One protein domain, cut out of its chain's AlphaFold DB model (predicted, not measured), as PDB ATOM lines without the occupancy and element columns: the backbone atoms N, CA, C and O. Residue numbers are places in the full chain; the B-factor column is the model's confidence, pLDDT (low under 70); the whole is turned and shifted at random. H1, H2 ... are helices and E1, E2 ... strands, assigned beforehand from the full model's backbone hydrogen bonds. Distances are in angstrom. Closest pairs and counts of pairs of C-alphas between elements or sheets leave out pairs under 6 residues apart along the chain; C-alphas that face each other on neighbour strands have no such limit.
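This is residues 31 to 149 of the 149 residues of an uncharacterized protein of Campylobacter sp. 10_1_50 (UniProt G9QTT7). One strongly twisted sheet of seven strands curls like part of a barrel, and its edge strands E5 and E7 are apart. The long strand E1 bends sharply within it, and the short helix H1 packs on the sheet, chiefly by E3, E5 and E6. The printed part has 119 residues, with one named helix and seven named strands in the order H1 E1 E2 E3 E4 E5 E6 E7; under half of the residues are in these elements, and the class is mostly strand. The sheet runs E5 E6 E3 E2 E1 E4 E7 and is mixed, with E6 and E3 its parallel pair. The whole is compact, with a radius of gyration of the C-alphas of 13.3 A and spans of 38 by 29 by 26 A.

H1, residues 34 to 39, comes first, and its O i to N i+4 pairs are all within hydrogen-bond range. E1, residues 47 to 58, follows after a short link and bends by 84 degrees at residue 51. E2, residues 67 to 73, forms a hairpin with E1, antiparallel at 140 degrees, with N 57 and O 68 2.9 A apart. E3, residues 81 to 85, forms a hairpin with E2, antiparallel at 147 degrees, with N 71 and O 83 2.9 A apart. E1, E2 and E3 make a meander, each strand the antiparallel neighbour of the one before. E4, residues 104 to 111, is the antiparallel neighbour of E1 at 131 degrees, with N 52 and O 106 2.8 A apart. E1 to E4 make a Greek key, a meander of three strands whose first is the antiparallel neighbour of the fourth strand. E5, residues 114 to 118, is an edge strand, and it is apart from E4 although a tight link joins them. E6, residues 135 to 139, forms a hairpin with E5, antiparallel at 148 degrees, with N 117 and O 136 2.9 A apart. E6 is parallel to E3 at 47 degrees, and N 137 and O 82 are 2.8 A apart. E7, residues 144 to 148, is the other edge strand, antiparallel to E4 at 153 degrees, with N 109 and O 145 2.9 A apart. H1 is on the sheet at a height over the sheet of 6.4 A and lies over none of the strands, but only just, with 2 of its C-alphas falling on E6 and 2 on E3. The closest C-alphas of H1 and E5 are those of Cys 38 and Cys 116, 5.3 A apart, and those of H1 and E3 are Phe 34 and Gly 82, 5.5 A apart.

H1 begins with C-alpha 34 at (16.687, 24.826, 121.675). E1, Trp 47 to Asn 58, is the longest strand by residues and measures 27.9 A from first to last C-alpha, beginning at (23.512, 30.152, 128.442). E4, Arg 104 to Arg 111, measures 21.9 A, and E2, Glu 67 to Asp 73, measures 20.0 A. E7 ends with C-alpha 148 at (9.797, 25.050, 138.263).

The two C-alphas farthest apart are those of Val 43 and Asn 62, at 38.9 A. The printed part has no cut, and residue 149 is the chain's last residue. The links E3 to E4, residues 86 to 103, and E5 to E6, residues 119 to 134, are long, and the C-alphas of both stretches lie 9 to 18 A from the mean of all C-alphas. The mean pLDDT of the printed part is 78.0; residues 85 to 94, residue 98 and residues 140 to 149 are under 70.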
ATOM      1  N   ALA A  31      20.748  31.933 124.602       90.69
ATOM      2  CA  ALA A  31      19.765  31.300 123.735       90.69
ATOM      3  C   ALA A  31      18.451  31.149 124.508       90.69
ATOM      4  O   ALA A  31      18.443  30.708 125.661       90.69
ATOM      5  N   ARG A  32      17.335  31.517 123.885       91.62
ATOM      6  CA  ARG A  32      15.989  31.490 124.475       91.62
ATOM      7  C   ARG A  32      15.219  30.213 124.181       91.62
ATOM      8  O   ARG A  32      14.139  30.011 124.731       91.62
ATOM      9  N   SER A  33      15.771  29.364 123.324       91.56
ATOM     10  CA  SER A  33      15.161  28.116 122.883       91.56
ATOM     11  C   SER A  33      16.218  27.130 122.381       91.56
ATOM     12  O   SER A  33      17.325  27.529 122.002       91.56
ATOM     13  N   PHE A  34      15.874  25.844 122.341       89.88
ATOM     14  CA  PHE A  34      16.687  24.826 121.675       89.88
ATOM     15  C   PHE A  34      16.801  25.111 120.176       89.88
ATOM     16  O   PHE A  34      17.887  24.974 119.612       89.88
ATOM     17  N   LYS A  35      15.710  25.565 119.536       90.44
ATOM     18  CA  LYS A  35      15.737  25.977 118.123       90.44
ATOM     19  C   LYS A  35      16.763  27.081 117.876       90.44
ATOM     20  O   LYS A  35      17.598  26.918 116.995       90.44
ATOM     21  N   GLU A  36      16.763  28.150 118.666       90.81
ATOM     22  CA  GLU A  36      17.740  29.243 118.539       90.81
ATOM     23  C   GLU A  36      19.179  28.756 118.751       90.81
ATOM     24  O   GLU A  36      20.067  29.096 117.969       90.81
ATOM     25  N   ALA A  37      19.404  27.912 119.763       87.62
ATOM     26  CA  ALA A  37      20.720  27.331 120.033       87.62
ATOM     27  C   ALA A  37      21.247  26.464 118.870       87.62
ATOM     28  O   ALA A  37      22.457  26.343 118.696       87.62
ATOM     29  N   CYS A  38      20.351  25.869 118.077       87.19
ATOM     30  CA  CYS A  38      20.680  25.010 116.936       87.19
ATOM     31  C   CYS A  38      20.623  25.704 115.564       87.19
ATOM     32  O   CYS A  38      21.159  25.160 114.598       87.19
ATOM     33  N   GLN A  39      19.938  26.845 115.436       84.38
ATOM     34  CA  GLN A  39      19.745  27.546 114.160       84.38
ATOM     35  C   GLN A  39      21.016  28.247 113.683       84.38
ATOM     36  O   GLN A  39      21.321  28.201 112.493       84.38
ATOM     37  N   ASP A  40      21.757  28.871 114.600       75.62
ATOM     38  CA  ASP A  40      22.985  29.595 114.283       75.62
ATOM     39  C   ASP A  40      24.171  29.009 115.050       75.62
ATOM     40  O   ASP A  40      24.484  29.398 116.176       75.62
ATOM     41  N   THR A  41      24.855  28.065 114.407       73.06
ATOM     42  CA  THR A  41      26.043  27.402 114.962       73.06
ATOM     43  C   THR A  41      27.278  28.307 114.993       73.06
ATOM     44  O   THR A  41      28.277  27.943 115.617       73.06
ATOM     45  N   SER A  42      27.240  29.486 114.357       79.31
ATOM     46  CA  SER A  42      28.329  30.469 114.421       79.31
ATOM     47  C   SER A  42      28.320  31.252 115.736       79.31
ATOM     48  O   SER A  42      29.345  31.791 116.169       79.31
ATOM     49  N   VAL A  43      27.168  31.280 116.408       83.75
ATOM     50  CA  VAL A  43      26.994  31.963 117.679       83.75
ATOM     51  C   VAL A  43      27.411  31.067 118.836       83.75
ATOM     52  O   VAL A  43      26.858  29.998 119.076       83.75
ATOM     53  N   LYS A  44      28.342  31.574 119.646       83.75
ATOM     54  CA  LYS A  44      28.671  30.986 120.944       83.75
ATOM     55  C   LYS A  44      27.765  31.591 122.012       83.75
ATOM     56  O   LYS A  44      27.933  32.752 122.380       83.75
ATOM     57  N   TYR A  45      26.789  30.814 122.465       85.69
ATOM     58  CA  TYR A  45      25.953  31.162 123.611       85.69
ATOM     59  C   TYR A  45      26.641  30.749 124.914       85.69
ATOM     60  O   TYR A  45      27.238  29.677 124.992       85.69
ATOM     61  N   ASP A  46      26.527  31.592 125.938       84.00
ATOM     62  CA  ASP A  46      26.996  31.297 127.295       84.00
ATOM     63  C   ASP A  46      25.945  30.510 128.095       84.00
ATOM     64  O   ASP A  46      26.277  29.755 129.018       84.00
ATOM     65  N   TRP A  47      24.667  30.709 127.746       84.88
ATOM     66  CA  TRP A  47      23.512  30.152 128.442       84.88
ATOM     67  C   TRP A  47      22.410  29.697 127.486       84.88
ATOM     68  O   TRP A  47      22.164  30.334 126.464       84.88
ATOM     69  N   LEU A  48      21.662  28.678 127.905       87.38
ATOM     70  CA  LEU A  48      20.308  28.385 127.440       87.38
ATOM     71  C   LEU A  48      19.325  28.731 128.562       87.38
ATOM     72  O   LEU A  48      19.387  28.136 129.640       87.38
ATOM     73  N   VAL A  49      18.417  29.674 128.315       89.38
ATOM     74  CA  VAL A  49      17.314  30.003 129.226       89.38
ATOM     75  C   VAL A  49      15.996  29.892 128.479       89.38
ATOM     76  O   VAL A  49      15.631  30.811 127.749       89.38
ATOM     77  N   ALA A  50      15.283  28.787 128.686       89.12
ATOM     78  CA  ALA A  50      14.110  28.435 127.895       89.12
ATOM     79  C   ALA A  50      12.942  27.974 128.773       89.12
ATOM     80  O   ALA A  50      13.134  27.298 129.789       89.12
ATOM     81  N   ASP A  51      11.728  28.319 128.348       91.81
ATOM     82  CA  ASP A  51      10.512  27.646 128.791       91.81
ATOM     83  C   ASP A  51      10.345  26.366 127.970       91.81
ATOM     84  O   ASP A  51      10.291  26.399 126.739       91.81
ATOM     85  N   VAL A  52      10.270  25.229 128.655       89.56
ATOM     86  CA  VAL A  52      10.331  23.906 128.035       89.56
ATOM     87  C   VAL A  52       9.137  23.051 128.406       89.56
ATOM     88  O   VAL A  52       8.506  23.241 129.450       89.56
ATOM     89  N   LYS A  53       8.872  22.060 127.560       90.00
ATOM     90  CA  LYS A  53       8.064  20.897 127.906       90.00
ATOM     91  C   LYS A  53       8.916  19.640 127.866       90.00
ATOM     92  O   LYS A  53       9.768  19.497 126.992       90.00
ATOM     93  N   TYR A  54       8.690  18.723 128.793       87.12
ATOM     94  CA  TYR A  54       9.472  17.497 128.895       87.12
ATOM     95  C   TYR A  54       8.604  16.307 129.293       87.12
ATOM     96  O   TYR A  54       7.541  16.475 129.889       87.12
ATOM     97  N   LYS A  55       9.060  15.103 128.953       85.62
ATOM     98  CA  LYS A  55       8.491  13.838 129.432       85.62
ATOM     99  C   LYS A  55       9.571  12.763 129.474       85.62
ATOM    100  O   LYS A  55      10.556  12.855 128.734       85.62
ATOM    101  N   LEU A  56       9.394  11.756 130.323       84.00
ATOM    102  CA  LEU A  56      10.210  10.547 130.263       84.00
ATOM    103  C   LEU A  56       9.726   9.680 129.095       84.00
ATOM    104  O   LEU A  56       8.526   9.495 128.899       84.00
ATOM    105  N   ILE A  57      10.662   9.167 128.310       81.44
ATOM    106  CA  ILE A  57      10.407   8.195 127.247       81.44
ATOM    107  C   ILE A  57      11.342   7.011 127.420       81.44
ATOM    108  O   ILE A  57      12.388   7.147 128.045       81.44
ATOM    109  N   ASN A  58      11.012   5.878 126.812       83.19
ATOM    110  CA  ASN A  58      11.981   4.818 126.581       83.19
ATOM    111  C   ASN A  58      12.510   4.928 125.144       83.19
ATOM    112  O   ASN A  58      11.704   4.955 124.218       83.19
ATOM    113  N   ILE A  59      13.829   5.022 124.953       82.00
ATOM    114  CA  ILE A  59      14.431   5.087 123.608       82.00
ATOM    115  C   ILE A  59      14.718   3.702 123.006       82.00
ATOM    116  O   ILE A  59      14.994   3.608 121.814       82.00
ATOM    117  N   ASP A  60      14.600   2.624 123.787       85.94
ATOM    118  CA  ASP A  60      14.645   1.246 123.299       85.94
ATOM    119  C   ASP A  60      13.429   0.464 123.811       85.94
ATOM    120  O   ASP A  60      13.334   0.081 124.978       85.94
ATOM    121  N   LYS A  61      12.487   0.161 122.911       83.56
ATOM    122  CA  LYS A  61      11.278  -0.614 123.240       83.56
ATOM    123  C   LYS A  61      11.568  -1.996 123.847       83.56
ATOM    124  O   LYS A  61      10.667  -2.581 124.446       83.56
ATOM    125  N   ASN A  62      12.790  -2.512 123.699       85.62
ATOM    126  CA  ASN A  62      13.213  -3.805 124.230       85.62
ATOM    127  C   ASN A  62      14.007  -3.698 125.544       85.62
ATOM    128  O   ASN A  62      14.192  -4.722 126.201       85.62
ATOM    129  N   ASP A  63      14.448  -2.502 125.960       83.62
ATOM    130  CA  ASP A  63      15.190  -2.304 127.211       83.62
ATOM    131  C   ASP A  63      14.595  -1.175 128.064       83.62
ATOM    132  O   ASP A  63      14.742   0.013 127.797       83.62
ATOM    133  N   ARG A  64      13.948  -1.539 129.177       74.62
ATOM    134  CA  ARG A  64      13.378  -0.576 130.140       74.62
ATOM    135  C   ARG A  64      14.431   0.236 130.894       74.62
ATOM    136  O   ARG A  64      14.100   1.211 131.562       74.62
ATOM    137  N   ARG A  65      15.702  -0.154 130.825       80.12
ATOM    138  CA  ARG A  65      16.815   0.617 131.383       80.12
ATOM    139  C   ARG A  65      17.217   1.764 130.464       80.12
ATOM    140  O   ARG A  65      18.042   2.570 130.879       80.12
ATOM    141  N   GLU A  66      16.597   1.912 129.299       80.75
ATOM    142  CA  GLU A  66      16.865   3.005 128.370       80.75
ATOM    143  C   GLU A  66      15.861   4.161 128.472       80.75
ATOM    144  O   GLU A  66      15.648   4.917 127.529       80.75
ATOM    145  N   GLU A  67      15.261   4.381 129.644       80.50
ATOM    146  CA  GLU A  67      14.451   5.585 129.832       80.50
ATOM    147  C   GLU A  67      15.323   6.850 129.783       80.50
ATOM    148  O   GLU A  67      16.437   6.885 130.306       80.50
ATOM    149  N   ARG A  68      14.838   7.904 129.134       80.88
ATOM    150  CA  ARG A  68      15.517   9.190 128.938       80.88
ATOM    151  C   ARG A  68      14.473  10.297 129.008       80.88
ATOM    152  O   ARG A  68      13.354  10.120 128.532       80.88
ATOM    153  N   TYR A  69      14.825  11.451 129.564       81.81
ATOM    154  CA  TYR A  69      14.010  12.641 129.357       81.81
ATOM    155  C   TYR A  69      14.260  13.188 127.961       81.81
ATOM    156  O   TYR A  69      15.411  13.353 127.552       81.81
ATOM    157  N   VAL A  70      13.169  13.512 127.276       83.19
ATOM    158  CA  VAL A  70      13.182  14.402 126.117       83.19
ATOM    159  C   VAL A  70      12.611  15.744 126.520       83.19
ATOM    160  O   VAL A  70      11.610  15.821 127.238       83.19
ATOM    161  N   VAL A  71      13.276  16.800 126.072       86.56
ATOM    162  CA  VAL A  71      12.965  18.185 126.410       86.56
ATOM    163  C   VAL A  71      12.831  18.963 125.116       86.56
ATOM    164  O   VAL A  71      13.710  18.892 124.266       86.56
ATOM    165  N   TYR A  72      11.755  19.721 124.977       88.12
ATOM    166  CA  TYR A  72      11.478  20.552 123.811       88.12
ATOM    167  C   TYR A  72      11.171  21.970 124.264       88.12
ATOM    168  O   TYR A  72      10.756  22.183 125.408       88.12
ATOM    169  N   ASP A  73      11.283  22.931 123.354       91.69
ATOM    170  CA  ASP A  73      10.713  24.252 123.599       91.69
ATOM    171  C   ASP A  73       9.203  24.111 123.849       91.69
ATOM    172  O   ASP A  73       8.512  23.321 123.193       91.69
ATOM    173  N   LYS A  74       8.680  24.840 124.841       91.69
ATOM    174  CA  LYS A  74       7.294  24.699 125.319       91.69
ATOM    175  C   LYS A  74       6.277  24.740 124.173       91.69
ATOM    176  O   LYS A  74       5.387  23.884 124.099       91.69
ATOM    177  N   ASP A  75       6.459  25.693 123.269       90.25
ATOM    178  CA  ASP A  75       5.538  25.978 122.170       90.25
ATOM    179  C   ASP A  75       5.910  25.253 120.861       90.25
ATOM    180  O   ASP A  75       5.264  25.457 119.836       90.25
ATOM    181  N   ASP A  76       6.917  24.368 120.871       86.12
ATOM    182  CA  ASP A  76       7.330  23.637 119.669       86.12
ATOM    183  C   ASP A  76       6.326  22.541 119.293       86.12
ATOM    184  O   ASP A  76       6.137  21.574 120.030       86.12
ATOM    185  N   GLN A  77       5.680  22.667 118.137       84.12
ATOM    186  CA  GLN A  77       4.749  21.661 117.618       84.12
ATOM    187  C   GLN A  77       5.451  20.587 116.779       84.12
ATOM    188  O   GLN A  77       4.961  19.460 116.671       84.12
ATOM    189  N   ASP A  78       6.621  20.908 116.228       84.88
ATOM    190  CA  ASP A  78       7.354  20.018 115.337       84.88
ATOM    191  C   ASP A  78       8.179  19.010 116.136       84.88
ATOM    192  O   ASP A  78       8.362  17.889 115.678       84.88
ATOM    193  N   LEU A  79       8.615  19.356 117.352       84.25
ATOM    194  CA  LEU A  79       9.395  18.476 118.237       84.25
ATOM    195  C   LEU A  79      10.656  17.917 117.549       84.25
ATOM    196  O   LEU A  79      11.077  16.797 117.822       84.25
ATOM    197  N   GLU A  80      11.228  18.673 116.608       86.69
ATOM    198  CA  GLU A  80      12.372  18.232 115.799       86.69
ATOM    199  C   GLU A  80      13.714  18.573 116.446       86.69
ATOM    200  O   GLU A  80      14.725  17.952 116.115       86.69
ATOM    201  N   VAL A  81      13.729  19.551 117.354       85.12
ATOM    202  CA  VAL A  81      14.924  20.023 118.055       85.12
ATOM    203  C   VAL A  81      14.642  20.058 119.552       85.12
ATOM    204  O   VAL A  81      13.579  20.506 119.979       85.12
ATOM    205  N   GLY A  82      15.585  19.587 120.360       86.62
ATOM    206  CA  GLY A  82      15.384  19.492 121.800       86.62
ATOM    207  C   GLY A  82      16.639  19.086 122.557       86.62
ATOM    208  O   GLY A  82      17.735  19.097 122.012       86.62
ATOM    209  N   GLY A  83      16.481  18.723 123.822       82.12
ATOM    210  CA  GLY A  83      17.525  18.128 124.653       82.12
ATOM    211  C   GLY A  83      17.187  16.684 125.017       82.12
ATOM    212  O   GLY A  83      16.013  16.325 125.130       82.12
ATOM    213  N   ILE A  84      18.215  15.864 125.240       72.56
ATOM    214  CA  ILE A  84      18.087  14.471 125.694       72.56
ATOM    215  C   ILE A  84      18.941  14.283 126.950       72.56
ATOM    216  O   ILE A  84      20.048  14.812 127.031       72.56
ATOM    217  N   GLY A  85      18.460  13.511 127.928       65.06
ATOM    218  CA  GLY A  85      19.321  13.047 129.017       65.06
ATOM    219  C   GLY A  85      18.680  12.024 129.955       65.06
ATOM    220  O   GLY A  85      17.516  12.150 130.328       65.06
ATOM    221  N   ARG A  86      19.466  11.026 130.389       52.00
ATOM    222  CA  ARG A  86      19.242  10.306 131.667       52.00
ATOM    223  C   ARG A  86      20.421  10.486 132.635       52.00
ATOM    224  O   ARG A  86      20.193  10.477 133.836       52.00
ATOM    225  N   TYR A  87      21.646  10.694 132.122       48.97
ATOM    226  CA  TYR A  87      22.888  10.664 132.917       48.97
ATOM    227  C   TYR A  87      23.883  11.812 132.674       48.97
ATOM    228  O   TYR A  87      24.640  12.124 133.586       48.97
ATOM    229  N   ASP A  88      23.852  12.504 131.529       45.75
ATOM    230  CA  ASP A  88      24.805  13.602 131.232       45.75
ATOM    231  C   ASP A  88      24.573  14.867 132.072       45.75
ATOM    232  O   ASP A  88      25.278  15.870 131.975       45.75
ATOM    233  N   LEU A  89      23.543  14.834 132.907       50.66
ATOM    234  CA  LEU A  89      23.021  15.975 133.617       50.66
ATOM    235  C   LEU A  89      22.512  15.500 134.977       50.66
ATOM    236  O   LEU A  89      21.329  15.201 135.134       50.66
ATOM    237  N   ALA A  90      23.353  15.624 136.008       48.59
ATOM    238  CA  ALA A  90      22.896  15.815 137.397       48.59
ATOM    239  C   ALA A  90      21.802  16.919 137.527       48.59
ATOM    240  O   ALA A  90      21.126  17.059 138.540       48.59
ATOM    241  N   ASN A  91      21.614  17.676 136.449       51.88
ATOM    242  CA  ASN A  91      20.785  18.835 136.224       51.88
ATOM    243  C   ASN A  91      19.317  18.542 135.819       51.88
ATOM    244  O   ASN A  91      18.441  19.311 136.207       51.88
ATOM    245  N   TYR A  92      19.005  17.439 135.113       54.19
ATOM    246  CA  TYR A  92      17.607  17.053 134.799       54.19
ATOM    247  C   TYR A  92      16.977  16.134 135.847       54.19
ATOM    248  O   TYR A  92      15.767  15.945 135.841       54.19
ATOM    249  N   ALA A  93      17.751  15.646 136.819       50.94
ATOM    250  CA  ALA A  93      17.203  14.997 138.013       50.94
ATOM    251  C   ALA A  93      16.259  15.924 138.821       50.94
ATOM    252  O   ALA A  93      15.523  15.457 139.685       50.94
ATOM    253  N   GLN A  94      16.264  17.236 138.539       61.69
ATOM    254  CA  GLN A  94      15.336  18.217 139.112       61.69
ATOM    255  C   GLN A  94      13.943  18.191 138.464       61.69
ATOM    256  O   GLN A  94      12.997  18.738 139.051       61.69
ATOM    257  N   PHE A  95      13.819  17.585 137.279       72.38
ATOM    258  CA  PHE A  95      12.537  17.335 136.641       72.38
ATOM    259  C   PHE A  95      11.760  16.271 137.401       72.38
ATOM    260  O   PHE A  95      12.303  15.270 137.864       72.38
ATOM    261  N   GLU A  96      10.460  16.511 137.521       71.56
ATOM    262  CA  GLU A  96       9.532  15.528 138.058       71.56
ATOM    263  C   GLU A  96       9.573  14.250 137.206       71.56
ATOM    264  O   GLU A  96       9.417  14.310 135.981       71.56
ATOM    265  N   LEU A  97       9.754  13.101 137.865       71.38
ATOM    266  CA  LEU A  97       9.606  11.790 137.237       71.38
ATOM    267  C   LEU A  97       8.166  11.628 136.762       71.38
ATOM    268  O   LEU A  97       7.227  11.630 137.553       71.38
ATOM    269  N   THR A  98       8.009  11.481 135.452       67.81
ATOM    270  CA  THR A  98       6.714  11.332 134.793       67.81
ATOM    271  C   THR A  98       6.646   9.958 134.156       67.81
ATOM    272  O   THR A  98       7.466   9.633 133.312       67.81
ATOM    273  N   ASN A  99       5.656   9.155 134.544       71.25
ATOM    274  CA  ASN A  99       5.398   7.836 133.950       71.25
ATOM    275  C   ASN A  99       4.020   7.787 133.261       71.25
ATOM    276  O   ASN A  99       3.489   6.713 133.003       71.25
ATOM    277  N   ASP A 100       3.407   8.951 133.012       77.38
ATOM    278  CA  ASP A 100       2.046   9.093 132.479       77.38
ATOM    279  C   ASP A 100       2.013   9.449 130.981       77.38
ATOM    280  O   ASP A 100       0.942   9.740 130.449       77.38
ATOM    281  N   ASN A 101       3.170   9.444 130.304       74.44
ATOM    282  CA  ASN A 101       3.366   9.882 128.915       74.44
ATOM    283  C   ASN A 101       2.897  11.322 128.614       74.44
ATOM    284  O   ASN A 101       2.816  11.710 127.443       74.44
ATOM    285  N   LYS A 102       2.621  12.143 129.636       84.56
ATOM    286  CA  LYS A 102       2.197  13.536 129.467       84.56
ATOM    287  C   LYS A 102       3.388  14.472 129.567       84.56
ATOM    288  O   LYS A 102       4.307  14.264 130.354       84.56
ATOM    289  N   PHE A 103       3.329  15.559 128.806       86.62
ATOM    290  CA  PHE A 103       4.278  16.645 128.982       86.62
ATOM    291  C   PHE A 103       4.070  17.338 130.333       86.62
ATOM    292  O   PHE A 103       2.942  17.606 130.756       86.62
ATOM    293  N   ARG A 104       5.180  17.650 130.989       88.81
ATOM    294  CA  ARG A 104       5.281  18.644 132.059       88.81
ATOM    295  C   ARG A 104       6.030  19.855 131.538       88.81
ATOM    296  O   ARG A 104       6.625  19.797 130.464       88.81
ATOM    297  N   TYR A 105       5.991  20.943 132.294       90.00
ATOM    298  CA  TYR A 105       6.549  22.224 131.888       90.00
ATOM    299  C   TYR A 105       7.518  22.736 132.946       90.00
ATOM    300  O   TYR A 105       7.312  22.525 134.138       90.00
ATOM    301  N   ALA A 106       8.581  23.400 132.511       86.69
ATOM    302  CA  ALA A 106       9.555  24.018 133.401       86.69
ATOM    303  C   ALA A 106      10.246  25.188 132.702       86.69
ATOM    304  O   ALA A 106      10.232  25.277 131.475       86.69
ATOM    305  N   LYS A 107      10.905  26.048 133.480       87.38
ATOM    306  CA  LYS A 107      11.913  26.969 132.960       87.38
ATOM    307  C   LYS A 107      13.296  26.423 133.302       87.38
ATOM    308  O   LYS A 107      13.594  26.143 134.461       87.38
ATOM    309  N   ILE A 108      14.159  26.279 132.304       83.69
ATOM    310  CA  ILE A 108      15.543  25.835 132.511       83.69
ATOM    311  C   ILE A 108      16.511  26.996 132.334       83.69
ATOM    312  O   ILE A 108      16.288  27.873 131.502       83.69
ATOM    313  N   LYS A 109      17.599  26.984 133.107       84.19
ATOM    314  CA  LYS A 109      18.766  27.853 132.940       84.19
ATOM    315  C   LYS A 109      20.014  26.982 132.950       84.19
ATOM    316  O   LYS A 109      20.446  26.510 134.002       84.19
ATOM    317  N   VAL A 110      20.589  26.746 131.781       80.81
ATOM    318  CA  VAL A 110      21.783  25.916 131.616       80.81
ATOM    319  C   VAL A 110      22.942  26.812 131.219       80.81
ATOM    320  O   VAL A 110      22.859  27.487 130.197       80.81
ATOM    321  N   ARG A 111      24.017  26.824 132.009       80.00
ATOM    322  CA  ARG A 111      25.284  27.432 131.598       80.00
ATOM    323  C   ARG A 111      26.133  26.382 130.909       80.00
ATOM    324  O   ARG A 111      26.226  25.278 131.427       80.00
ATOM    325  N   GLY A 112      26.808  26.726 129.824       75.12
ATOM    326  CA  GLY A 112      27.804  25.837 129.232       75.12
ATOM    327  C   GLY A 112      27.871  25.950 127.722       75.12
ATOM    328  O   GLY A 112      27.045  26.609 127.094       75.12
ATOM    329  N   GLN A 113      28.867  25.286 127.138       75.25
ATOM    330  CA  GLN A 113      28.992  25.223 125.691       75.25
ATOM    331  C   GLN A 113      27.855  24.369 125.123       75.25
ATOM    332  O   GLN A 113      27.823  23.153 125.323       75.25
ATOM    333  N   LEU A 114      26.936  25.029 124.420       79.75
ATOM    334  CA  LEU A 114      25.855  24.378 123.692       79.75
ATOM    335  C   LEU A 114      26.432  23.715 122.442       79.75
ATOM    336  O   LEU A 114      27.146  24.356 121.669       79.75
ATOM    337  N   GLN A 115      26.127  22.437 122.247       80.38
ATOM    338  CA  GLN A 115      26.495  21.706 121.039       80.38
ATOM    339  C   GLN A 115      25.228  21.162 120.400       80.38
ATOM    340  O   GLN A 115      24.497  20.403 121.028       80.38
ATOM    341  N   CYS A 116      24.964  21.571 119.161       85.12
ATOM    342  CA  CYS A 116      23.868  21.026 118.374       85.12
ATOM    343  C   CYS A 116      24.393  19.868 117.521       85.12
ATOM    344  O   CYS A 116      25.315  20.064 116.728       85.12
ATOM    345  N   GLY A 117      23.813  18.683 117.690       85.00
ATOM    346  CA  GLY A 117      24.138  17.487 116.920       85.00
ATOM    347  C   GLY A 117      22.916  16.927 116.202       85.00
ATOM    348  O   GLY A 117      21.777  17.130 116.633       85.00
ATOM    349  N   ASP A 118      23.150  16.206 115.109       87.50
ATOM    350  CA  ASP A 118      22.108  15.410 114.469       87.50
ATOM    351  C   ASP A 118      21.813  14.170 115.316       87.50
ATOM    352  O   ASP A 118      22.712  13.549 115.883       87.50
ATOM    353  N   SER A 119      20.534  13.815 115.410       82.38
ATOM    354  CA  SER A 119      20.087  12.688 116.238       82.38
ATOM    355  C   SER A 119      20.309  11.339 115.554       82.38
ATOM    356  O   SER A 119      20.292  10.318 116.229       82.38
ATOM    357  N   GLY A 120      20.529  11.322 114.235       84.12
ATOM    358  CA  GLY A 120      20.772  10.097 113.475       84.12
ATOM    359  C   GLY A 120      19.688   9.040 113.697       84.12
ATOM    360  O   GLY A 120      18.498   9.345 113.663       84.12
ATOM    361  N   ASP A 121      20.129   7.813 113.956       81.06
ATOM    362  CA  ASP A 121      19.332   6.615 114.236       81.06
ATOM    363  C   ASP A 121      19.009   6.428 115.733       81.06
ATOM    364  O   ASP A 121      18.480   5.395 116.147       81.06
ATOM    365  N   TYR A 122      19.293   7.430 116.577       77.19
ATOM    366  CA  TYR A 122      19.176   7.322 118.038       77.19
ATOM    367  C   TYR A 122      17.773   6.921 118.521       77.19
ATOM    368  O   TYR A 122      17.623   6.321 119.583       77.19
ATOM    369  N   PHE A 123      16.739   7.240 117.740       77.38
ATOM    370  CA  PHE A 123      15.339   6.951 118.056       77.38
ATOM    371  C   PHE A 123      14.757   5.771 117.271       77.38
ATOM    372  O   PHE A 123      13.578   5.467 117.441       77.38
ATOM    373  N   ASP A 124      15.543   5.065 116.457       82.69
ATOM    374  CA  ASP A 124      15.035   3.994 115.583       82.69
ATOM    375  C   ASP A 124      14.435   2.815 116.366       82.69
ATOM    376  O   ASP A 124      13.592   2.066 115.864       82.69
ATOM    377  N   LYS A 125      14.846   2.652 117.628       82.31
ATOM    378  CA  LYS A 125      14.320   1.637 118.551       82.31
ATOM    379  C   LYS A 125      13.233   2.160 119.489       82.31
ATOM    380  O   LYS A 125      12.690   1.371 120.272       82.31
ATOM    381  N   ALA A 126      12.901   3.445 119.417       79.06
ATOM    382  CA  ALA A 126      11.903   4.041 120.284       79.06
ATOM    383  C   ALA A 126      10.493   3.495 119.958       79.06
ATOM    384  O   ALA A 126      10.213   3.071 118.831       79.06
ATOM    385  N   PRO A 127       9.579   3.475 120.940       76.44
ATOM    386  CA  PRO A 127       8.158   3.244 120.704       76.44
ATOM    387  C   PRO A 127       7.570   4.226 119.675       76.44
ATOM    388  O   PRO A 127       7.994   5.375 119.586       76.44
ATOM    389  N   ALA A 128       6.556   3.794 118.917       78.56
ATOM    390  CA  ALA A 128       5.970   4.583 117.822       78.56
ATOM    391  C   ALA A 128       5.307   5.905 118.271       78.56
ATOM    392  O   ALA A 128       5.091   6.798 117.456       78.56
ATOM    393  N   ASP A 129       4.973   6.034 119.555       73.50
ATOM    394  CA  ASP A 129       4.417   7.238 120.179       73.50
ATOM    395  C   ASP A 129       5.493   8.254 120.620       73.50
ATOM    396  O   ASP A 129       5.183   9.330 121.154       73.50
ATOM    397  N   VAL A 130       6.770   7.945 120.379       73.06
ATOM    398  CA  VAL A 130       7.894   8.865 120.541       73.06
ATOM    399  C   VAL A 130       8.215   9.485 119.187       73.06
ATOM    400  O   VAL A 130       8.704   8.816 118.281       73.06
ATOM    401  N   LYS A 131       7.973  10.793 119.048       75.62
ATOM    402  CA  LYS A 131       8.429  11.524 117.863       75.62
ATOM    403  C   LYS A 131       9.960  11.652 117.918       75.62
ATOM    404  O   LYS A 131      10.458  12.224 118.894       75.62
ATOM    405  N   PRO A 132      10.699  11.134 116.921       72.88
ATOM    406  CA  PRO A 132      12.153  11.204 116.911       72.88
ATOM    407  C   PRO A 132      12.605  12.654 116.738       72.88
ATOM    408  O   PRO A 132      12.115  13.371 115.860       72.88
ATOM    409  N   LEU A 133      13.548  13.082 117.577       79.81
ATOM    410  CA  LEU A 133      14.259  14.337 117.351       79.81
ATOM    411  C   LEU A 133      15.069  14.210 116.058       79.81
ATOM    412  O   LEU A 133      15.654  13.165 115.787       79.81
ATOM    413  N   LYS A 134      15.130  15.285 115.271       85.69
ATOM    414  CA  LYS A 134      16.095  15.395 114.171       85.69
ATOM    415  C   LYS A 134      17.428  15.906 114.693       85.69
ATOM    416  O   LYS A 134      18.477  15.421 114.283       85.69
ATOM    417  N   LYS A 135      17.394  16.848 115.639       87.06
ATOM    418  CA  LYS A 135      18.577  17.432 116.275       87.06
ATOM    419  C   LYS A 135      18.438  17.456 117.786       87.06
ATOM    420  O   LYS A 135      17.344  17.658 118.309       87.06
ATOM    421  N   TYR A 136      19.558  17.326 118.480       85.50
ATOM    422  CA  TYR A 136      19.609  17.491 119.924       85.50
ATOM    423  C   TYR A 136      20.688  18.492 120.327       85.50
ATOM    424  O   TYR A 136      21.721  18.624 119.671       85.50
ATOM    425  N   VAL A 137      20.436  19.195 121.425       82.44
ATOM    426  CA  VAL A 137      21.411  20.043 122.102       82.44
ATOM    427  C   VAL A 137      21.973  19.273 123.288       82.44
ATOM    428  O   VAL A 137      21.226  18.866 124.182       82.44
ATOM    429  N   SER A 138      23.291  19.091 123.300       77.38
ATOM    430  CA  SER A 138      24.045  18.589 124.446       77.38
ATOM    431  C   SER A 138      24.846  19.702 125.119       77.38
ATOM    432  O   SER A 138      25.074  20.781 124.561       77.38
ATOM    433  N   PHE A 139      25.257  19.428 126.356       72.25
ATOM    434  CA  PHE A 139      25.965  20.369 127.216       72.25
ATOM    435  C   PHE A 139      27.232  19.683 127.734       72.25
ATOM    436  O   PHE A 139      27.143  18.714 128.482       72.25
ATOM    437  N   SER A 140      28.413  20.157 127.331       57.12
ATOM    438  CA  SER A 140      29.686  19.478 127.640       57.12
ATOM    439  C   SER A 140      30.233  19.756 129.048       57.12
ATOM    440  O   SER A 140      31.115  19.047 129.521       57.12
ATOM    441  N   SER A 141      29.736  20.789 129.735       52.19
ATOM    442  CA  SER A 141      30.064  21.106 131.133       52.19
ATOM    443  C   SER A 141      29.085  22.162 131.642       52.19
ATOM    444  O   SER A 141      29.082  23.292 131.153       52.19
ATOM    445  N   ALA A 142      28.199  21.803 132.573       52.38
ATOM    446  CA  ALA A 142      27.117  22.700 132.968       52.38
ATOM    447  C   ALA A 142      26.820  22.670 134.466       52.38
ATOM    448  O   ALA A 142      26.430  21.640 135.016       52.38
ATOM    449  N   SER A 143      26.912  23.840 135.102       54.00
ATOM    450  CA  SER A 143      26.039  24.149 136.228       54.00
ATOM    451  C   SER A 143      24.666  24.521 135.657       54.00
ATOM    452  O   SER A 143      24.540  25.431 134.835       54.00
ATOM    453  N   THR A 144      23.623  23.797 136.054       54.91
ATOM    454  CA  THR A 144      22.246  24.072 135.625       54.91
ATOM    455  C   THR A 144      21.389  24.413 136.827       54.91
ATOM    456  O   THR A 144      21.465  23.771 137.872       54.91
ATOM    457  N   THR A 145      20.532  25.411 136.662       58.78
ATOM    458  CA  THR A 145      19.455  25.727 137.601       58.78
ATOM    459  C   THR A 145      18.126  25.492 136.889       58.78
ATOM    460  O   THR A 145      17.909  26.035 135.805       58.78
ATOM    461  N   VAL A 146      17.243  24.674 137.465       56.44
ATOM    462  CA  VAL A 146      15.878  24.488 136.954       56.44
ATOM    463  C   VAL A 146      14.916  25.257 137.853       56.44
ATOM    464  O   VAL A 146      14.824  24.997 139.049       56.44
ATOM    465  N   GLU A 147      14.187  26.203 137.270       59.88
ATOM    466  CA  GLU A 147      13.117  26.935 137.944       59.88
ATOM    467  C   GLU A 147      11.782  26.300 137.539       59.88
ATOM    468  O   GLU A 147      11.346  26.380 136.387       59.88
ATOM    469  N   ARG A 148      11.132  25.620 138.487       59.03
ATOM    470  CA  ARG A 148       9.797  25.050 138.263       59.03
ATOM    471  C   ARG A 148       8.777  26.183 138.121       59.03
ATOM    472  O   ARG A 148       8.879  27.183 138.833       59.03
ATOM    473  N   LYS A 149       7.821  26.018 137.208       52.84
ATOM    474  CA  LYS A 149       6.697  26.937 137.000       52.84
ATOM    475  C   LYS A 149       5.389  26.229 137.293       52.84
ATOM    476  O   LYS A 149       5.309  25.028 136.959       52.84
TER     477      LYS A 149